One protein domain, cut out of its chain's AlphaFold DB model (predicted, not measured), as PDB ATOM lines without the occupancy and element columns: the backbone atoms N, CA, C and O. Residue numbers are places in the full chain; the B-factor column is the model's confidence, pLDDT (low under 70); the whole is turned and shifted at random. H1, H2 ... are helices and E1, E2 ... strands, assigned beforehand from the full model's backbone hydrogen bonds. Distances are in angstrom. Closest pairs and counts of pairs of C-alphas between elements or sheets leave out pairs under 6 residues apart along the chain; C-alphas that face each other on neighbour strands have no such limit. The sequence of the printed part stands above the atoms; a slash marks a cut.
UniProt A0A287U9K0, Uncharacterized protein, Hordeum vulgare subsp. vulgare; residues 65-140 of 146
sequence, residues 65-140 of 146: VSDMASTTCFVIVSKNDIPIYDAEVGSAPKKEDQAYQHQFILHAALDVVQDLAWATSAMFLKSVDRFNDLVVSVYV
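AT A GLANCE: This is residues 65 to 140 of the 146 residues of an uncharacterized protein of Hordeum vulgare subsp. vulgare (UniProt A0A287U9K0). One long helix, H1, runs along one side of two separate two-stranded hairpins, E1 with E2 and E3 with E4, with E1 and E4 near each other. H1 packs mainly on E3 and E4, and its contact with E1 is slight. The printed part has 76 residues with one named helix and four named strands, in the order E1, E2, H1, E3, E4; both sheets are antiparallel and the class is mixed, helices and strands. It is compact, with a radius of gyration of the C-alphas of 12.6 A, and elongated in outline, spanning 39 by 24 by 16 A.

IN THESE COORDINATES: E1, residues 72 to 77, begins with C-alpha 72 at (104.148, 134.135, 98.063) and is 16.2 A long. E2, residues 83 to 89, is 16.7 A long. H1, residues 96 to 119, measures 35.7 A from C-alpha 96 at (100.526, 124.712, 108.025), with a kink of 26 degrees near residue 112. E3, residues 124 to 131, is 19.1 A long. E4, residues 134 to 139, is 16.5 A long and ends with C-alpha 139 at (100.720, 132.169, 82.825).

HOW THE PARTS SIT: The hairpin E1 and E2 is antiparallel at 169 degrees, with N 74 and O 87 2.8 A apart, within hydrogen-bond range. The closest C-alphas of E1 and H1 are those of Cys 73 and His 102, 7.4 A. In H1, 18 of 20 O i to N i+4 pairs are within range. The closest C-alphas of H1 and E3 are those of Ala 109 and Asp 129, 5.9 A. The hairpin E3 and E4 is antiparallel at 155 degrees, with N 136 and O 129 2.9 A apart, within hydrogen-bond range. E2 is apart from E3 and E4.

THE WHOLE: The two C-alphas farthest apart, those of Pro 93 and Ala 119, are 39.4 A apart. The printed part has no cut and no long link. The mean pLDDT of the printed part is 78.5; residues 65 to 70 and 90 to 97 are under 70.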
ATOM      1  N   VAL A  65     101.580 134.193  92.557       52.38
ATOM      2  CA  VAL A  65     100.829 134.950  93.566       52.38
ATOM      3  C   VAL A  65     101.803 135.925  94.227       52.38
ATOM      4  O   VAL A  65     102.911 135.531  94.587       52.38
ATOM      5  N   SER A  66     101.460 137.207  94.354       42.56
ATOM      6  CA  SER A  66     102.362 138.210  94.954       42.56
ATOM      7  C   SER A  66     101.606 139.207  95.833       42.56
ATOM      8  O   SER A  66     100.768 139.934  95.307       42.56
ATOM      9  N   ASP A  67     101.958 139.285  97.124       37.22
ATOM     10  CA  ASP A  67     101.731 140.468  97.973       37.22
ATOM     11  C   ASP A  67     102.872 140.674  99.002       37.22
ATOM     12  O   ASP A  67     103.592 139.736  99.353       37.22
ATOM     13  N   MET A  68     103.091 141.931  99.401       46.72
ATOM     14  CA  MET A  68     104.256 142.464 100.115       46.72
ATOM     15  C   MET A  68     104.194 142.177 101.631       46.72
ATOM     16  O   MET A  68     103.265 142.586 102.311       46.72
ATOM     17  N   ALA A  69     105.250 141.550 102.166       46.84
ATOM     18  CA  ALA A  69     105.434 141.063 103.553       46.84
ATOM     19  C   ALA A  69     104.751 139.726 103.906       46.84
ATOM     20  O   ALA A  69     105.098 139.106 104.916       46.84
ATOM     21  N   SER A  70     103.860 139.241 103.051       61.09
ATOM     22  CA  SER A  70     103.166 137.962 103.159       61.09
ATOM     23  C   SER A  70     103.783 136.912 102.242       61.09
ATOM     24  O   SER A  70     104.304 137.212 101.173       61.09
ATOM     25  N   THR A  71     103.724 135.661 102.659       70.12
ATOM     26  CA  THR A  71     104.187 134.510 101.898       70.12
ATOM     27  C   THR A  71     103.630 134.480 100.467       70.12
ATOM     28  O   THR A  71     102.433 134.656 100.252       70.12
ATOM     29  N   THR A  72     104.501 134.264  99.482       75.38
ATOM     30  CA  THR A  72     104.148 134.135  98.063       75.38
ATOM     31  C   THR A  72     104.233 132.677  97.643       75.38
ATOM     32  O   THR A  72     105.205 131.994  97.957       75.38
ATOM     33  N   CYS A  73     103.216 132.192  96.938       79.56
ATOM     34  CA  CYS A  73     103.166 130.811  96.468       79.56
ATOM     35  C   CYS A  73     103.317 130.780  94.951       79.56
ATOM     36  O   CYS A  73     102.690 131.563  94.230       79.56
ATOM     37  N   PHE A  74     104.152 129.861  94.486       84.75
ATOM     38  CA  PHE A  74     104.396 129.580  93.085       84.75
ATOM     39  C   PHE A  74     104.159 128.095  92.841       84.75
ATOM     40  O   PHE A  74     104.853 127.251  93.408       84.75
ATOM     41  N   VAL A  75     103.177 127.777  92.001       86.50
ATOM     42  CA  VAL A  75     102.759 126.396  91.742       86.50
ATOM     43  C   VAL A  75     102.679 126.171  90.245       86.50
ATOM     44  O   VAL A  75     102.005 126.923  89.552       86.50
ATOM     45  N   ILE A  76     103.337 125.114  89.766       88.88
ATOM     46  CA  ILE A  76     103.207 124.665  88.378       88.88
ATOM     47  C   ILE A  76     102.200 123.527  88.350       88.88
ATOM     48  O   ILE A  76     102.380 122.511  89.033       88.88
ATOM     49  N   VAL A  77     101.182 123.656  87.511       87.12
ATOM     50  CA  VAL A  77     100.117 122.675  87.351       87.12
ATOM     51  C   VAL A  77     100.190 122.067  85.958       87.12
ATOM     52  O   VAL A  77     100.257 122.745  84.931       87.12
ATOM     53  N   SER A  78     100.207 120.738  85.921       84.50
ATOM     54  CA  SER A  78     100.143 119.995  84.666       84.50
ATOM     55  C   SER A  78      98.737 120.052  84.061       84.50
ATOM     56  O   SER A  78      97.757 120.378  84.715       84.50
ATOM     57  N   LYS A  79      98.616 119.583  82.823       81.12
ATOM     58  CA  LYS A  79      97.379 119.497  82.020       81.12
ATOM     59  C   LYS A  79      96.272 118.623  82.625       81.12
ATOM     60  O   LYS A  79      95.207 118.483  82.035       81.12
ATOM     61  N   ASN A  80      96.593 117.915  83.702       82.19
ATOM     62  CA  ASN A  80      95.721 116.983  84.408       82.19
ATOM     63  C   ASN A  80      95.288 117.531  85.772       82.19
ATOM     64  O   ASN A  80      94.842 116.745  86.602       82.19
ATOM     65  N   ASP A  81      95.513 118.824  86.028       78.12
ATOM     66  CA  ASP A  81      95.215 119.468  87.310       78.12
ATOM     67  C   ASP A  81      96.008 118.851  88.477       78.12
ATOM     68  O   ASP A  81      95.597 118.865  89.635       78.12
ATOM     69  N   ILE A  82      97.181 118.290  88.155       82.25
ATOM     70  CA  ILE A  82      98.130 117.728  89.118       82.25
ATOM     71  C   ILE A  82      99.251 118.756  89.317       82.25
ATOM     72  O   ILE A  82      99.954 119.055  88.340       82.25
ATOM     73  N   PRO A  83      99.452 119.288  90.537       81.50
ATOM     74  CA  PRO A  83     100.574 120.172  90.826       81.50
ATOM     75  C   PRO A  83     101.881 119.378  90.711       81.50
ATOM     76  O   PRO A  83     102.081 118.379  91.400       81.50
ATOM     77  N   ILE A  84     102.760 119.795  89.801       86.00
ATOM     78  CA  ILE A  84     104.072 119.161  89.563       86.00
ATOM     79  C   ILE A  84     105.200 119.874  90.304       86.00
ATOM     80  O   ILE A  84     106.291 119.322  90.450       86.00
ATOM     81  N   TYR A  85     104.945 121.100  90.754       85.31
ATOM     82  CA  TYR A  85     105.880 121.893  91.528       85.31
ATOM     83  C   TYR A  85     105.115 122.815  92.463       85.31
ATOM     84  O   TYR A  85     104.142 123.434  92.044       85.31
ATOM     85  N   ASP A  86     105.596 122.919  93.695       83.75
ATOM     86  CA  ASP A  86     105.105 123.848  94.703       83.75
ATOM     87  C   ASP A  86     106.321 124.505  95.359       83.75
ATOM     88  O   ASP A  86     107.258 123.823  95.794       83.75
ATOM     89  N   ALA A  87     106.338 125.832  95.360       82.31
ATOM     90  CA  ALA A  87     107.325 126.624  96.057       82.31
ATOM     91  C   ALA A  87     106.652 127.766  96.803       82.31
ATOM     92  O   ALA A  87     105.901 128.568  96.250       82.31
ATOM     93  N   GLU A  88     107.021 127.877  98.067       81.12
ATOM     94  CA  GLU A  88     106.573 128.925  98.960       81.12
ATOM     95  C   GLU A  88     107.767 129.837  99.268       81.12
ATOM     96  O   GLU A  88     108.811 129.386  99.751       81.12
ATOM     97  N   VAL A  89     107.637 131.122  98.954       74.50
ATOM     98  CA  VAL A  89     108.668 132.146  99.122       74.50
ATOM     99  C   VAL A  89     108.138 133.218 100.071       74.50
ATOM    100  O   VAL A  89     107.255 133.999  99.726       74.50
ATOM    101  N   GLY A  90     108.677 133.272 101.285       69.50
ATOM    102  CA  GLY A  90     108.299 134.255 102.298       69.50
ATOM    103  C   GLY A  90     109.112 134.090 103.578       69.50
ATOM    104  O   GLY A  90     109.615 133.008 103.867       69.50
ATOM    105  N   SER A  91     109.273 135.173 104.340       55.97
ATOM    106  CA  SER A  91     110.040 135.193 105.597       55.97
ATOM    107  C   SER A  91     109.194 134.894 106.842       55.97
ATOM    108  O   SER A  91     109.717 134.929 107.956       55.97
ATOM    109  N   ALA A  92     107.890 134.658 106.680       62.03
ATOM    110  CA  ALA A  92     106.983 134.379 107.785       62.03
ATOM    111  C   ALA A  92     107.106 132.910 108.241       62.03
ATOM    112  O   ALA A  92     107.335 132.025 107.413       62.03
ATOM    113  N   PRO A  93     106.970 132.619 109.550       56.62
ATOM    114  CA  PRO A  93     107.030 131.251 110.050       56.62
ATOM    115  C   PRO A  93     105.916 130.417 109.413       56.62
ATOM    116  O   PRO A  93     104.749 130.804 109.467       56.62
ATOM    117  N   LYS A  94     106.298 129.277 108.822       57.34
ATOM    118  CA  LYS A  94     105.397 128.335 108.152       57.34
ATOM    119  C   LYS A  94     104.240 127.949 109.072       57.34
ATOM    120  O   LYS A  94     104.415 127.152 109.991       57.34
ATOM    121  N   LYS A  95     103.063 128.523 108.828       61.88
ATOM    122  CA  LYS A  95     101.802 128.045 109.391       61.88
ATOM    123  C   LYS A  95     101.217 127.051 108.404       61.88
ATOM    124  O   LYS A  95     100.849 127.432 107.301       61.88
ATOM    125  N   GLU A  96     101.119 125.796 108.817       66.00
ATOM    126  CA  GLU A  96     100.526 124.712 108.025       66.00
ATOM    127  C   GLU A  96      99.092 125.055 107.567       66.00
ATOM    128  O   GLU A  96      98.721 124.780 106.430       66.00
ATOM    129  N   ASP A  97      98.340 125.799 108.388       66.31
ATOM    130  CA  ASP A  97      97.016 126.344 108.044       66.31
ATOM    131  C   ASP A  97      97.017 127.221 106.779       66.31
ATOM    132  O   ASP A  97      96.046 127.235 106.021       66.31
ATOM    133  N   GLN A  98      98.108 127.953 106.535       70.00
ATOM    134  CA  GLN A  98      98.227 128.842 105.382       70.00
ATOM    135  C   GLN A  98      98.383 128.027 104.092       70.00
ATOM    136  O   GLN A  98      97.725 128.330 103.099       70.00
ATOM    137  N   ALA A  99      99.156 126.936 104.130       72.25
ATOM    138  CA  ALA A  99      99.363 126.050 102.984       72.25
ATOM    139  C   ALA A  99      98.045 125.431 102.474       72.25
ATOM    140  O   ALA A  99      97.792 125.420 101.268       72.25
ATOM    141  N   TYR A 100      97.156 125.001 103.379       80.38
ATOM    142  CA  TYR A 100      95.831 124.495 102.994       80.38
ATOM    143  C   TYR A 100      94.958 125.570 102.342       80.38
ATOM    144  O   TYR A 100      94.213 125.290 101.400       80.38
ATOM    145  N   GLN A 101      95.067 126.814 102.812       82.75
ATOM    146  CA  GLN A 101      94.342 127.934 102.225       82.75
ATOM    147  C   GLN A 101      94.831 128.226 100.798       82.75
ATOM    148  O   GLN A 101      94.012 128.437  99.904       82.75
ATOM    149  N   HIS A 102      96.145 128.188 100.564       81.12
ATOM    150  CA  HIS A 102      96.724 128.392  99.234       81.12
ATOM    151  C   HIS A 102      96.255 127.332  98.232       81.12
ATOM    152  O   HIS A 102      95.901 127.685  97.109       81.12
ATOM    153  N   GLN A 103      96.163 126.064  98.643       85.06
ATOM    154  CA  GLN A 103      95.646 124.993  97.788       85.06
ATOM    155  C   GLN A 103      94.196 125.248  97.351       85.06
ATOM    156  O   GLN A 103      93.860 125.062  96.183       85.06
ATOM    157  N   PHE A 104      93.341 125.695  98.275       87.50
ATOM    158  CA  PHE A 104      91.946 126.002  97.967       87.50
ATOM    159  C   PHE A 104      91.816 127.181  96.994       87.50
ATOM    160  O   PHE A 104      91.089 127.085  96.005       87.50
ATOM    161  N   ILE A 105      92.552 128.268  97.243       87.56
ATOM    162  CA  ILE A 105      92.529 129.468  96.395       87.56
ATOM    163  C   ILE A 105      93.051 129.144  94.991       87.56
ATOM    164  O   ILE A 105      92.425 129.513  94.003       87.56
ATOM    165  N   LEU A 106      94.172 128.423  94.886       85.94
ATOM    166  CA  LEU A 106      94.744 128.046  93.591       85.94
ATOM    167  C   LEU A 106      93.798 127.149  92.793       85.94
ATOM    168  O   LEU A 106      93.635 127.367  91.599       85.94
ATOM    169  N   HIS A 107      93.144 126.180  93.438       86.56
ATOM    170  CA  HIS A 107      92.189 125.311  92.756       86.56
ATOM    171  C   HIS A 107      90.989 126.095  92.208       86.56
ATOM    172  O   HIS A 107      90.634 125.929  91.045       86.56
ATOM    173  N   ALA A 108      90.433 127.014  93.003       88.75
ATOM    174  CA  ALA A 108      89.356 127.892  92.549       88.75
ATOM    175  C   ALA A 108      89.798 128.811  91.394       88.75
ATOM    176  O   ALA A 108      89.040 129.041  90.452       88.75
ATOM    177  N   ALA A 109      91.036 129.310  91.434       87.69
ATOM    178  CA  ALA A 109      91.579 130.142  90.368       87.69
ATOM    179  C   ALA A 109      91.790 129.359  89.060       87.69
ATOM    180  O   ALA A 109      91.549 129.911  87.986       87.69
ATOM    181  N   LEU A 110      92.206 128.087  89.122       86.88
ATOM    182  CA  LEU A 110      92.401 127.242  87.935       86.88
ATOM    183  C   LEU A 110      91.110 127.053  87.132       86.88
ATOM    184  O   LEU A 110      91.159 127.123  85.904       86.88
ATOM    185  N   ASP A 111      89.965 126.901  87.799       87.00
ATOM    186  CA  ASP A 111      88.665 126.792  87.126       87.00
ATOM    187  C   ASP A 111      88.378 128.033  86.264       87.00
ATOM    188  O   ASP A 111      87.978 127.930  85.102       87.00
ATOM    189  N   VAL A 112      88.663 129.225  86.799       87.19
ATOM    190  CA  VAL A 112      88.482 130.493  86.076       87.19
ATOM    191  C   VAL A 112      89.475 130.617  84.918       87.19
ATOM    192  O   VAL A 112      89.112 131.060  83.826       87.19
ATOM    193  N   VAL A 113      90.734 130.214  85.119       87.00
ATOM    194  CA  VAL A 113      91.758 130.217  84.060       87.00
ATOM    195  C   VAL A 113      91.355 129.306  82.911       87.00
ATOM    196  O   VAL A 113      91.589 129.665  81.760       87.00
ATOM    197  N   GLN A 114      90.754 128.154  83.200       86.12
ATOM    198  CA  GLN A 114      90.361 127.189  82.182       86.12
ATOM    199  C   GLN A 114      89.318 127.778  81.220       86.12
ATOM    200  O   GLN A 114      89.447 127.625  80.002       86.12
ATOM    201  N   ASP A 115      88.352 128.536  81.742       86.81
ATOM    202  CA  ASP A 115      87.379 129.271  80.930       86.81
ATOM    203  C   ASP A 115      88.033 130.426  80.153       86.81
ATOM    204  O   ASP A 115      87.754 130.639  78.967       86.81
ATOM    205  N   LEU A 116      88.955 131.154  80.791       85.88
ATOM    206  CA  LEU A 116      89.673 132.264  80.162       85.88
ATOM    207  C   LEU A 116      90.633 131.805  79.062       85.88
ATOM    208  O   LEU A 116      90.745 132.491  78.053       85.88
ATOM    209  N   ALA A 117      91.287 130.656  79.209       84.00
ATOM    210  CA  ALA A 117      92.195 130.091  78.213       84.00
ATOM    211  C   ALA A 117      91.459 129.668  76.932       84.00
ATOM    212  O   ALA A 117      92.046 129.662  75.851       84.00
ATOM    213  N   TRP A 118      90.168 129.339  77.031       82.44
ATOM    214  CA  TRP A 118      89.320 129.100  75.862       82.44
ATOM    215  C   TRP A 118      88.744 130.385  75.259       82.44
ATOM    216  O   TRP A 118      88.471 130.418  74.060       82.44
ATOM    217  N   ALA A 119      88.577 131.443  76.056       84.50
ATOM    218  CA  ALA A 119      88.040 132.724  75.601       84.50
ATOM    219  C   ALA A 119      89.112 133.703  75.087       84.50
ATOM    220  O   ALA A 119      88.809 134.570  74.266       84.50
ATOM    221  N   THR A 120      90.355 133.592  75.562       81.88
ATOM    222  CA  THR A 120      91.426 134.560  75.320       81.88
ATOM    223  C   THR A 120      92.702 133.874  74.840       81.88
ATOM    224  O   THR A 120      93.137 132.868  75.384       81.88
ATOM    225  N   SER A 121      93.337 134.449  73.817       81.81
ATOM    226  CA  SER A 121      94.592 133.930  73.243       81.81
ATOM    227  C   SER A 121      95.850 134.464  73.949       81.81
ATOM    228  O   SER A 121      96.969 134.174  73.520       81.81
ATOM    229  N   ALA A 122      95.695 135.296  74.982       83.06
ATOM    230  CA  ALA A 122      96.812 135.852  75.734       83.06
ATOM    231  C   ALA A 122      97.437 134.790  76.650       83.06
ATOM    232  O   ALA A 122      96.735 134.117  77.397       83.06
ATOM    233  N   MET A 123      98.768 134.679  76.625       86.56
ATOM    234  CA  MET A 123      99.507 133.735  77.477       86.56
ATOM    235  C   MET A 123      99.643 134.218  78.923       86.56
ATOM    236  O   MET A 123      99.900 133.418  79.808       86.56
ATOM    237  N   PHE A 124      99.485 135.515  79.187       87.19
ATOM    238  CA  PHE A 124      99.609 136.066  80.533       87.19
ATOM    239  C   PHE A 124      98.303 136.719  80.970       87.19
ATOM    240  O   PHE A 124      97.821 137.657  80.329       87.19
ATOM    241  N   LEU A 125      97.760 136.235  82.084       85.00
ATOM    242  CA  LEU A 125      96.536 136.724  82.694       85.00
ATOM    243  C   LEU A 125      96.880 137.365  84.034       85.00
ATOM    244  O   LEU A 125      97.240 136.706  85.013       85.00
ATOM    245  N   LYS A 126      96.791 138.691  84.065       86.06
ATOM    246  CA  LYS A 126      97.086 139.468  85.265       86.06
ATOM    247  C   LYS A 126      95.853 139.502  86.161       86.06
ATOM    248  O   LYS A 126      94.794 139.913  85.698       86.06
ATOM    249  N   SER A 127      96.022 139.186  87.447       85.06
ATOM    250  CA  SER A 127      94.960 139.321  88.454       85.06
ATOM    251  C   SER A 127      93.679 138.552  88.086       85.06
ATOM    252  O   SER A 127      92.601 139.145  88.028       85.06
ATOM    253  N   VAL A 128      93.816 137.251  87.829       85.94
ATOM    254  CA  VAL A 128      92.697 136.359  87.479       85.94
ATOM    255  C   VAL A 128      91.731 136.195  88.644       85.94
ATOM    256  O   VAL A 128      90.523 136.227  88.436       85.94
ATOM    257  N   ASP A 129      92.270 136.075  89.854       86.56
ATOM    258  CA  ASP A 129      91.486 135.963  91.077       86.56
ATOM    259  C   ASP A 129      92.098 136.818  92.194       86.56
ATOM    260  O   ASP A 129      93.301 137.119  92.192       86.56
ATOM    261  N   ARG A 130      91.254 137.264  93.123       85.56
ATOM    262  CA  ARG A 130      91.649 138.070  94.280       85.56
ATOM    263  C   ARG A 130      90.980 137.525  95.524       85.56
ATOM    264  O   ARG A 130      89.759 137.589  95.652       85.56
ATOM    265  N   PHE A 131      91.794 137.073  96.467       81.62
ATOM    266  CA  PHE A 131      91.325 136.570  97.746       81.62
ATOM    267  C   PHE A 131      91.997 137.330  98.889       81.62
ATOM    268  O   PHE A 131      93.199 137.189  99.109       81.62
ATOM    269  N   ASN A 132      91.219 138.119  99.636       83.00
ATOM    270  CA  ASN A 132      91.726 139.073 100.629       83.00
ATOM    271  C   ASN A 132      92.790 139.995 100.001       83.00
ATOM    272  O   ASN A 132      92.484 140.713  99.050       83.00
ATOM    273  N   ASP A 133      94.025 139.926 100.492       80.69
ATOM    274  CA  ASP A 133      95.176 140.684  99.993       80.69
ATOM    275  C   ASP A 133      96.021 139.884  98.979       80.69
ATOM    276  O   ASP A 133      96.984 140.394  98.414       80.69
ATOM    277  N   LEU A 134      95.656 138.626  98.698       77.88
ATOM    278  CA  LEU A 134      96.350 137.774  97.736       77.88
ATOM    279  C   LEU A 134      95.815 138.025  96.326       77.88
ATOM    280  O   LEU A 134      94.632 137.826  96.035       77.88
ATOM    281  N   VAL A 135      96.714 138.408  95.421       86.31
ATOM    282  CA  VAL A 135      96.413 138.552  93.993       86.31
ATOM    283  C   VAL A 135      96.993 137.368  93.230       86.31
ATOM    284  O   VAL A 135      98.206 137.152  93.242       86.31
ATOM    285  N   VAL A 136      96.139 136.631  92.519       86.19
ATOM    286  CA  VAL A 136      96.533 135.475  91.707       86.19
ATOM    287  C   VAL A 136      96.759 135.912  90.265       86.19
ATOM    288  O   VAL A 136      95.863 136.451  89.613       86.19
ATOM    289  N   SER A 137      97.965 135.687  89.746       87.25
ATOM    290  CA  SER A 137      98.290 135.899  88.334       87.25
ATOM    291  C   SER A 137      98.744 134.597  87.696       87.25
ATOM    292  O   SER A 137      99.368 133.760  88.347       87.25
ATOM    293  N   VAL A 138      98.413 134.421  86.418       87.38
ATOM    294  CA  VAL A 138      98.524 133.124  85.747       87.38
ATOM    295  C   VAL A 138      99.229 133.265  84.416       87.38
ATOM    296  O   VAL A 138      99.005 134.224  83.672       87.38
ATOM    297  N   TYR A 139     100.075 132.287  84.115       87.25
ATOM    298  CA  TYR A 139     100.720 132.169  82.825       87.25
ATOM    299  C   TYR A 139     100.313 130.861  82.159       87.25
ATOM    300  O   TYR A 139     100.616 129.777  82.637       87.25
ATOM    301  N   VAL A 140      99.630 130.976  81.030       85.75
ATOM    302  CA  VAL A 140      99.176 129.850  80.231       85.75
ATOM    303  C   VAL A 140     100.203 129.575  79.144       85.75
ATOM    304  O   VAL A 140     100.409 130.377  78.231       85.75
TER     305      VAL A 140